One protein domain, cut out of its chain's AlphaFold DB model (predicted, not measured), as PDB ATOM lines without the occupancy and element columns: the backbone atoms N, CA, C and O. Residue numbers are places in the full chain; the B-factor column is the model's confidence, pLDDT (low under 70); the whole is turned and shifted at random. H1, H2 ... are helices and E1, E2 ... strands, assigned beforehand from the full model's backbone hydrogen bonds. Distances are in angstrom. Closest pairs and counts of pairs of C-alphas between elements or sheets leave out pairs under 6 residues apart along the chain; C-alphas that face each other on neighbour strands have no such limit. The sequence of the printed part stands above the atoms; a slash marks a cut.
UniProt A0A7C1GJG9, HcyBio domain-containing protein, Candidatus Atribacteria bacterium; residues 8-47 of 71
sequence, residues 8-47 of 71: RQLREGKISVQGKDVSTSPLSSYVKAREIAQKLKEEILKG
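AT A GLANCE: This is residues 8 to 47 of the 71 residues of the protein "HcyBio domain-containing protein" of Candidatus Atribacteria bacterium (UniProt A0A7C1GJG9). A small two-stranded hairpin, E1 and E2, with the one-turn helix H1 before it, makes one end of a long rod, and the single long helix H2 sticks out beyond it with residues 31 to 47 standing free. The short link of residues 24 to 29 joins the hairpin to H2, and H2 does not fold back over the hairpin or H1. The printed part has 40 residues, with two named helices and two named strands in the order H1, E1, E2, H2; the sheet has the order E1 - E2 and is antiparallel, and the class is mixed, helices and strands. The whole is extended, with a radius of gyration of the C-alphas of 15.9 A, and the C-alphas span 51 by 12 by 11 A.

HOW THE PARTS SIT: The sheet consists of E1, residues 14 to 17, and E2, residues 20 to 23, which form a hairpin. They are antiparallel neighbours, with 146 degrees between their N-to-C directions. The C-alphas of Lys 14 and Ser 23 face each other at 4.4 A, and those of Val 17 and Lys 20 at 5.2 A. Across the pair, N 15 and O 22 are within hydrogen-bond range at 2.9 A, as are N 22 and O 15 at 2.8 A. The closest C-alphas of E1 and H1, residues 8 to 11, are those of Ile 15 and Gln 9, 6.2 A apart. H1 and E2 are apart. H2, residues 30 to 46, is apart from H1 and from E1. In H2 every O i to N i+4 pair is within hydrogen-bond range; H1 is too short for such a pair, and its one O i to N i+3 pair is within range.

IN THESE COORDINATES: E1 measures 9.8 A from first to last C-alpha and begins at C-alpha 14, at (176.681, 197.529, 193.928). E2 measures 10.0 A, from Lys 20 to Ser 23. H1 runs from Arg 8, with its C-alpha at (174.832, 200.067, 203.620), to Arg 11, a length of 5.0 A. H2 runs from Tyr 30 to Lys 46, a length of 24.6 A, and its last C-alpha is at (194.251, 198.015, 230.340).

THE WHOLE: The two C-alphas farthest apart are those of Gly 19 and Gly 47, at 51.2 A. The first and last printed C-alphas, of Arg 8 and Gly 47, are 34.4 A apart. Residues 16 to 21 stand free, as do residues 31 to 47, of which 31 to 46 belong to H2. The links from H1 to E1 and from E1 to E2 are tight, and the link from E2 to H2 is short, with 6 residues. The printed part has no cut. The mean pLDDT of the printed part is 92.5, and no printed residue is under 70.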
ATOM      1  N   ARG A   8     175.437 201.371 203.940       84.38
ATOM      2  CA  ARG A   8     174.832 200.067 203.620       84.38
ATOM      3  C   ARG A   8     174.915 199.772 202.122       84.38
ATOM      4  O   ARG A   8     175.419 198.721 201.750       84.38
ATOM      5  N   GLN A   9     174.510 200.720 201.280       87.00
ATOM      6  CA  GLN A   9     174.545 200.581 199.822       87.00
ATOM      7  C   GLN A   9     175.967 200.326 199.308       87.00
ATOM      8  O   GLN A   9     176.184 199.475 198.455       87.00
ATOM      9  N   LEU A  10     176.967 201.016 199.867       89.25
ATOM     10  CA  LEU A  10     178.368 200.762 199.523       89.25
ATOM     11  C   LEU A  10     178.817 199.345 199.912       89.25
ATOM     12  O   LEU A  10     179.649 198.756 199.220       89.25
ATOM     13  N   ARG A  11     178.273 198.800 201.004       86.62
ATOM     14  CA  ARG A  11     178.598 197.469 201.527       86.62
ATOM     15  C   ARG A  11     177.901 196.329 200.778       86.62
ATOM     16  O   ARG A  11     178.434 195.226 200.769       86.62
ATOM     17  N   GLU A  12     176.767 196.589 200.133       88.25
ATOM     18  CA  GLU A  12     176.036 195.616 199.301       88.25
ATOM     19  C   GLU A  12     176.798 195.221 198.021       88.25
ATOM     20  O   GLU A  12     176.456 194.232 197.378       88.25
ATOM     21  N   GLY A  13     177.861 195.953 197.669       88.12
ATOM     22  CA  GLY A  13     178.754 195.617 196.555       88.12
ATOM     23  C   GLY A  13     178.315 196.186 195.206       88.12
ATOM     24  O   GLY A  13     179.006 195.995 194.205       88.12
ATOM     25  N   LYS A  14     177.184 196.900 195.150       90.81
ATOM     26  CA  LYS A  14     176.681 197.529 193.928       90.81
ATOM     27  C   LYS A  14     175.800 198.732 194.254       90.81
ATOM     28  O   LYS A  14     174.921 198.645 195.102       90.81
ATOM     29  N   ILE A  15     176.003 199.842 193.549       91.25
ATOM     30  CA  ILE A  15     175.192 201.064 193.670       91.25
ATOM     31  C   ILE A  15     174.799 201.592 192.290       91.25
ATOM     32  O   ILE A  15     175.523 201.380 191.320       91.25
ATOM     33  N   SER A  16     173.700 202.342 192.199       88.50
ATOM     34  CA  SER A  16     173.330 203.051 190.967       88.50
ATOM     35  C   SER A  16     173.753 204.522 191.043       88.50
ATOM     36  O   SER A  16     173.330 205.273 191.923       88.50
ATOM     37  N   VAL A  17     174.582 204.949 190.094       85.88
ATOM     38  CA  VAL A  17     175.101 206.311 189.947       85.88
ATOM     39  C   VAL A  17     174.725 206.821 188.558       85.88
ATOM     40  O   VAL A  17     175.120 206.239 187.554       85.88
ATOM     41  N   GLN A  18     173.947 207.908 188.488       84.94
ATOM     42  CA  GLN A  18     173.499 208.513 187.218       84.94
ATOM     43  C   GLN A  18     172.815 207.510 186.264       84.94
ATOM     44  O   GLN A  18     173.048 207.522 185.058       84.94
ATOM     45  N   GLY A  19     171.996 206.605 186.811       84.56
ATOM     46  CA  GLY A  19     171.306 205.569 186.033       84.56
ATOM     47  C   GLY A  19     172.201 204.418 185.560       84.56
ATOM     48  O   GLY A  19     171.731 203.556 184.824       84.56
ATOM     49  N   LYS A  20     173.473 204.386 185.975       86.69
ATOM     50  CA  LYS A  20     174.399 203.283 185.717       86.69
ATOM     51  C   LYS A  20     174.697 202.528 186.996       86.69
ATOM     52  O   LYS A  20     174.994 203.119 188.030       86.69
ATOM     53  N   ASP A  21     174.675 201.218 186.887       89.81
ATOM     54  CA  ASP A  21     175.061 200.320 187.957       89.81
ATOM     55  C   ASP A  21     176.586 200.193 188.045       89.81
ATOM     56  O   ASP A  21     177.253 199.870 187.062       89.81
ATOM     57  N   VAL A  22     177.138 200.438 189.232       91.25
ATOM     58  CA  VAL A  22     178.578 200.449 189.517       91.25
ATOM     59  C   VAL A  22     178.873 199.492 190.669       91.25
ATOM     60  O   VAL A  22     178.222 199.553 191.711       91.25
ATOM     61  N   SER A  23     179.862 198.613 190.488       91.81
ATOM     62  CA  SER A  23     180.343 197.719 191.547       91.81
ATOM     63  C   SER A  23     181.120 198.502 192.604       91.81
ATOM     64  O   SER A  23     181.915 199.387 192.275       91.81
ATOM     65  N   THR A  24     180.900 198.178 193.874       93.00
ATOM     66  CA  THR A  24     181.627 198.761 195.002       93.00
ATOM     67  C   THR A  24     182.460 197.698 195.696       93.00
ATOM     68  O   THR A  24     182.135 196.514 195.726       93.00
ATOM     69  N   SER A  25     183.582 198.117 196.267       90.31
ATOM     70  CA  SER A  25     184.417 197.253 197.094       90.31
ATOM     71  C   SER A  25     185.034 198.076 198.217       90.31
ATOM     72  O   SER A  25     185.359 199.249 198.010       90.31
ATOM     73  N   PRO A  26     185.170 197.506 199.424       88.25
ATOM     74  CA  PRO A  26     185.799 198.208 200.528       88.25
ATOM     75  C   PRO A  26     187.288 198.423 200.229       88.25
ATOM     76  O   PRO A  26     187.961 197.534 199.714       88.25
ATOM     77  N   LEU A  27     187.818 199.595 200.592       90.69
ATOM     78  CA  LEU A  27     189.241 199.922 200.409       90.69
ATOM     79  C   LEU A  27     190.174 199.064 201.281       90.69
ATOM     80  O   LEU A  27     191.361 198.944 200.997       90.69
ATOM     81  N   SER A  28     189.645 198.477 202.354       91.06
ATOM     82  CA  SER A  28     190.382 197.640 203.296       91.06
ATOM     83  C   SER A  28     189.513 196.491 203.798       91.06
ATOM     84  O   SER A  28     188.286 196.570 203.782       91.06
ATOM     85  N   SER A  29     190.144 195.439 204.325       91.81
ATOM     86  CA  SER A  29     189.418 194.343 204.977       91.81
ATOM     87  C   SER A  29     188.617 194.852 206.177       91.81
ATOM     88  O   SER A  29     189.183 195.373 207.140       91.81
ATOM     89  N   TYR A  30     187.297 194.668 206.129       90.19
ATOM     90  CA  TYR A  30     186.401 195.055 207.218       90.19
ATOM     91  C   TYR A  30     186.655 194.229 208.485       90.19
ATOM     92  O   TYR A  30     186.702 194.778 209.582       90.19
ATOM     93  N   VAL A  31     186.880 192.921 208.329       94.12
ATOM     94  CA  VAL A  31     187.182 192.004 209.440       94.12
ATOM     95  C   VAL A  31     188.455 192.451 210.156       94.12
ATOM     96  O   VAL A  31     188.431 192.705 211.356       94.12
ATOM     97  N   LYS A  32     189.528 192.685 209.394       96.62
ATOM     98  CA  LYS A  32     190.817 193.109 209.949       96.62
ATOM     99  C   LYS A  32     190.735 194.485 210.616       96.62
ATOM    100  O   LYS A  32     191.312 194.693 211.677       96.62
ATOM    101  N   ALA A  33     189.984 195.421 210.031       95.44
ATOM    102  CA  ALA A  33     189.746 196.726 210.646       95.44
ATOM    103  C   ALA A  33     189.029 196.601 212.004       95.44
ATOM    104  O   ALA A  33     189.383 197.296 212.955       95.44
ATOM    105  N   ARG A  34     188.052 195.690 212.118       95.94
ATOM    106  CA  ARG A  34     187.342 195.416 213.378       95.94
ATOM    107  C   ARG A  34     188.245 194.768 214.423       95.94
ATOM    108  O   ARG A  34     188.179 195.175 215.576       95.94
ATOM    109  N   GLU A  35     189.086 193.815 214.031       98.12
ATOM    110  CA  GLU A  35     190.069 193.181 214.922       98.12
ATOM    111  C   GLU A  35     191.040 194.207 215.512       98.12
ATOM    112  O   GLU A  35     191.200 194.281 216.728       98.12
ATOM    113  N   ILE A  36     191.625 195.059 214.662       97.75
ATOM    114  CA  ILE A  36     192.540 196.124 215.098       97.75
ATOM    115  C   ILE A  36     191.829 197.084 216.062       97.75
ATOM    116  O   ILE A  36     192.388 197.439 217.096       97.75
ATOM    117  N   ALA A  37     190.586 197.472 215.757       97.69
ATOM    118  CA  ALA A  37     189.814 198.367 216.613       97.69
ATOM    119  C   ALA A  37     189.514 197.758 217.995       97.69
ATOM    120  O   ALA A  37     189.565 198.473 218.995       97.69
ATOM    121  N   GLN A  38     189.215 196.455 218.066       98.38
ATOM    122  CA  GLN A  38     189.021 195.770 219.350       98.38
ATOM    123  C   GLN A  38     190.321 195.677 220.139       98.38
ATOM    124  O   GLN A  38     190.330 196.018 221.317       98.38
ATOM    125  N   LYS A  39     191.428 195.314 219.484       98.31
ATOM    126  CA  LYS A  39     192.733 195.245 220.146       98.31
ATOM    127  C   LYS A  39     193.139 196.595 220.746       98.31
ATOM    128  O   LYS A  39     193.477 196.660 221.921       98.31
ATOM    129  N   LEU A  40     193.014 197.679 219.977       98.00
ATOM    130  CA  LEU A  40     193.302 199.029 220.471       98.00
ATOM    131  C   LEU A  40     192.404 199.405 221.660       98.00
ATOM    132  O   LEU A  40     192.870 199.990 222.634       98.00
ATOM    133  N   LYS A  41     191.113 199.057 221.603       97.75
ATOM    134  CA  LYS A  41     190.182 199.282 222.716       97.75
ATOM    135  C   LYS A  41     190.639 198.553 223.983       97.75
ATOM    136  O   LYS A  41     190.571 199.132 225.062       97.75
ATOM    137  N   GLU A  42     191.076 197.304 223.865       98.38
ATOM    138  CA  GLU A  42     191.570 196.519 225.001       98.38
ATOM    139  C   GLU A  42     192.838 197.124 225.609       98.38
ATOM    140  O   GLU A  42     192.900 197.275 226.827       98.38
ATOM    141  N   GLU A  43     193.809 197.522 224.784       98.38
ATOM    142  CA  GLU A  43     195.052 198.167 225.239       98.38
ATOM    143  C   GLU A  43     194.767 199.490 225.975       98.38
ATOM    144  O   GLU A  43     195.357 199.757 227.024       98.38
ATOM    145  N   ILE A  44     193.800 200.284 225.490       97.94
ATOM    146  CA  ILE A  44     193.338 201.508 226.169       97.94
ATOM    147  C   ILE A  44     192.742 201.182 227.542       97.94
ATOM    148  O   ILE A  44     193.085 201.817 228.538       97.94
ATOM    149  N   LEU A  45     191.849 200.191 227.614       97.31
ATOM    150  CA  LEU A  45     191.174 199.824 228.864       97.31
ATOM    151  C   LEU A  45     192.131 199.230 229.904       97.31
ATOM    152  O   LEU A  45     191.905 199.403 231.099       97.31
ATOM    153  N   LYS A  46     193.196 198.552 229.465       97.69
ATOM    154  CA  LYS A  46     194.251 198.015 230.340       97.69
ATOM    155  C   LYS A  46     195.253 199.073 230.811       97.69
ATOM    156  O   LYS A  46     196.047 198.783 231.699       97.69
ATOM    157  N   GLY A  47     195.239 200.274 230.231       96.12
ATOM    158  CA  GLY A  47     196.249 201.304 230.495       96.12
ATOM    159  C   GLY A  47     197.600 201.033 229.823       96.12
ATOM    160  O   GLY A  47     198.583 201.694 230.143       96.12
TER     161      GLY A  47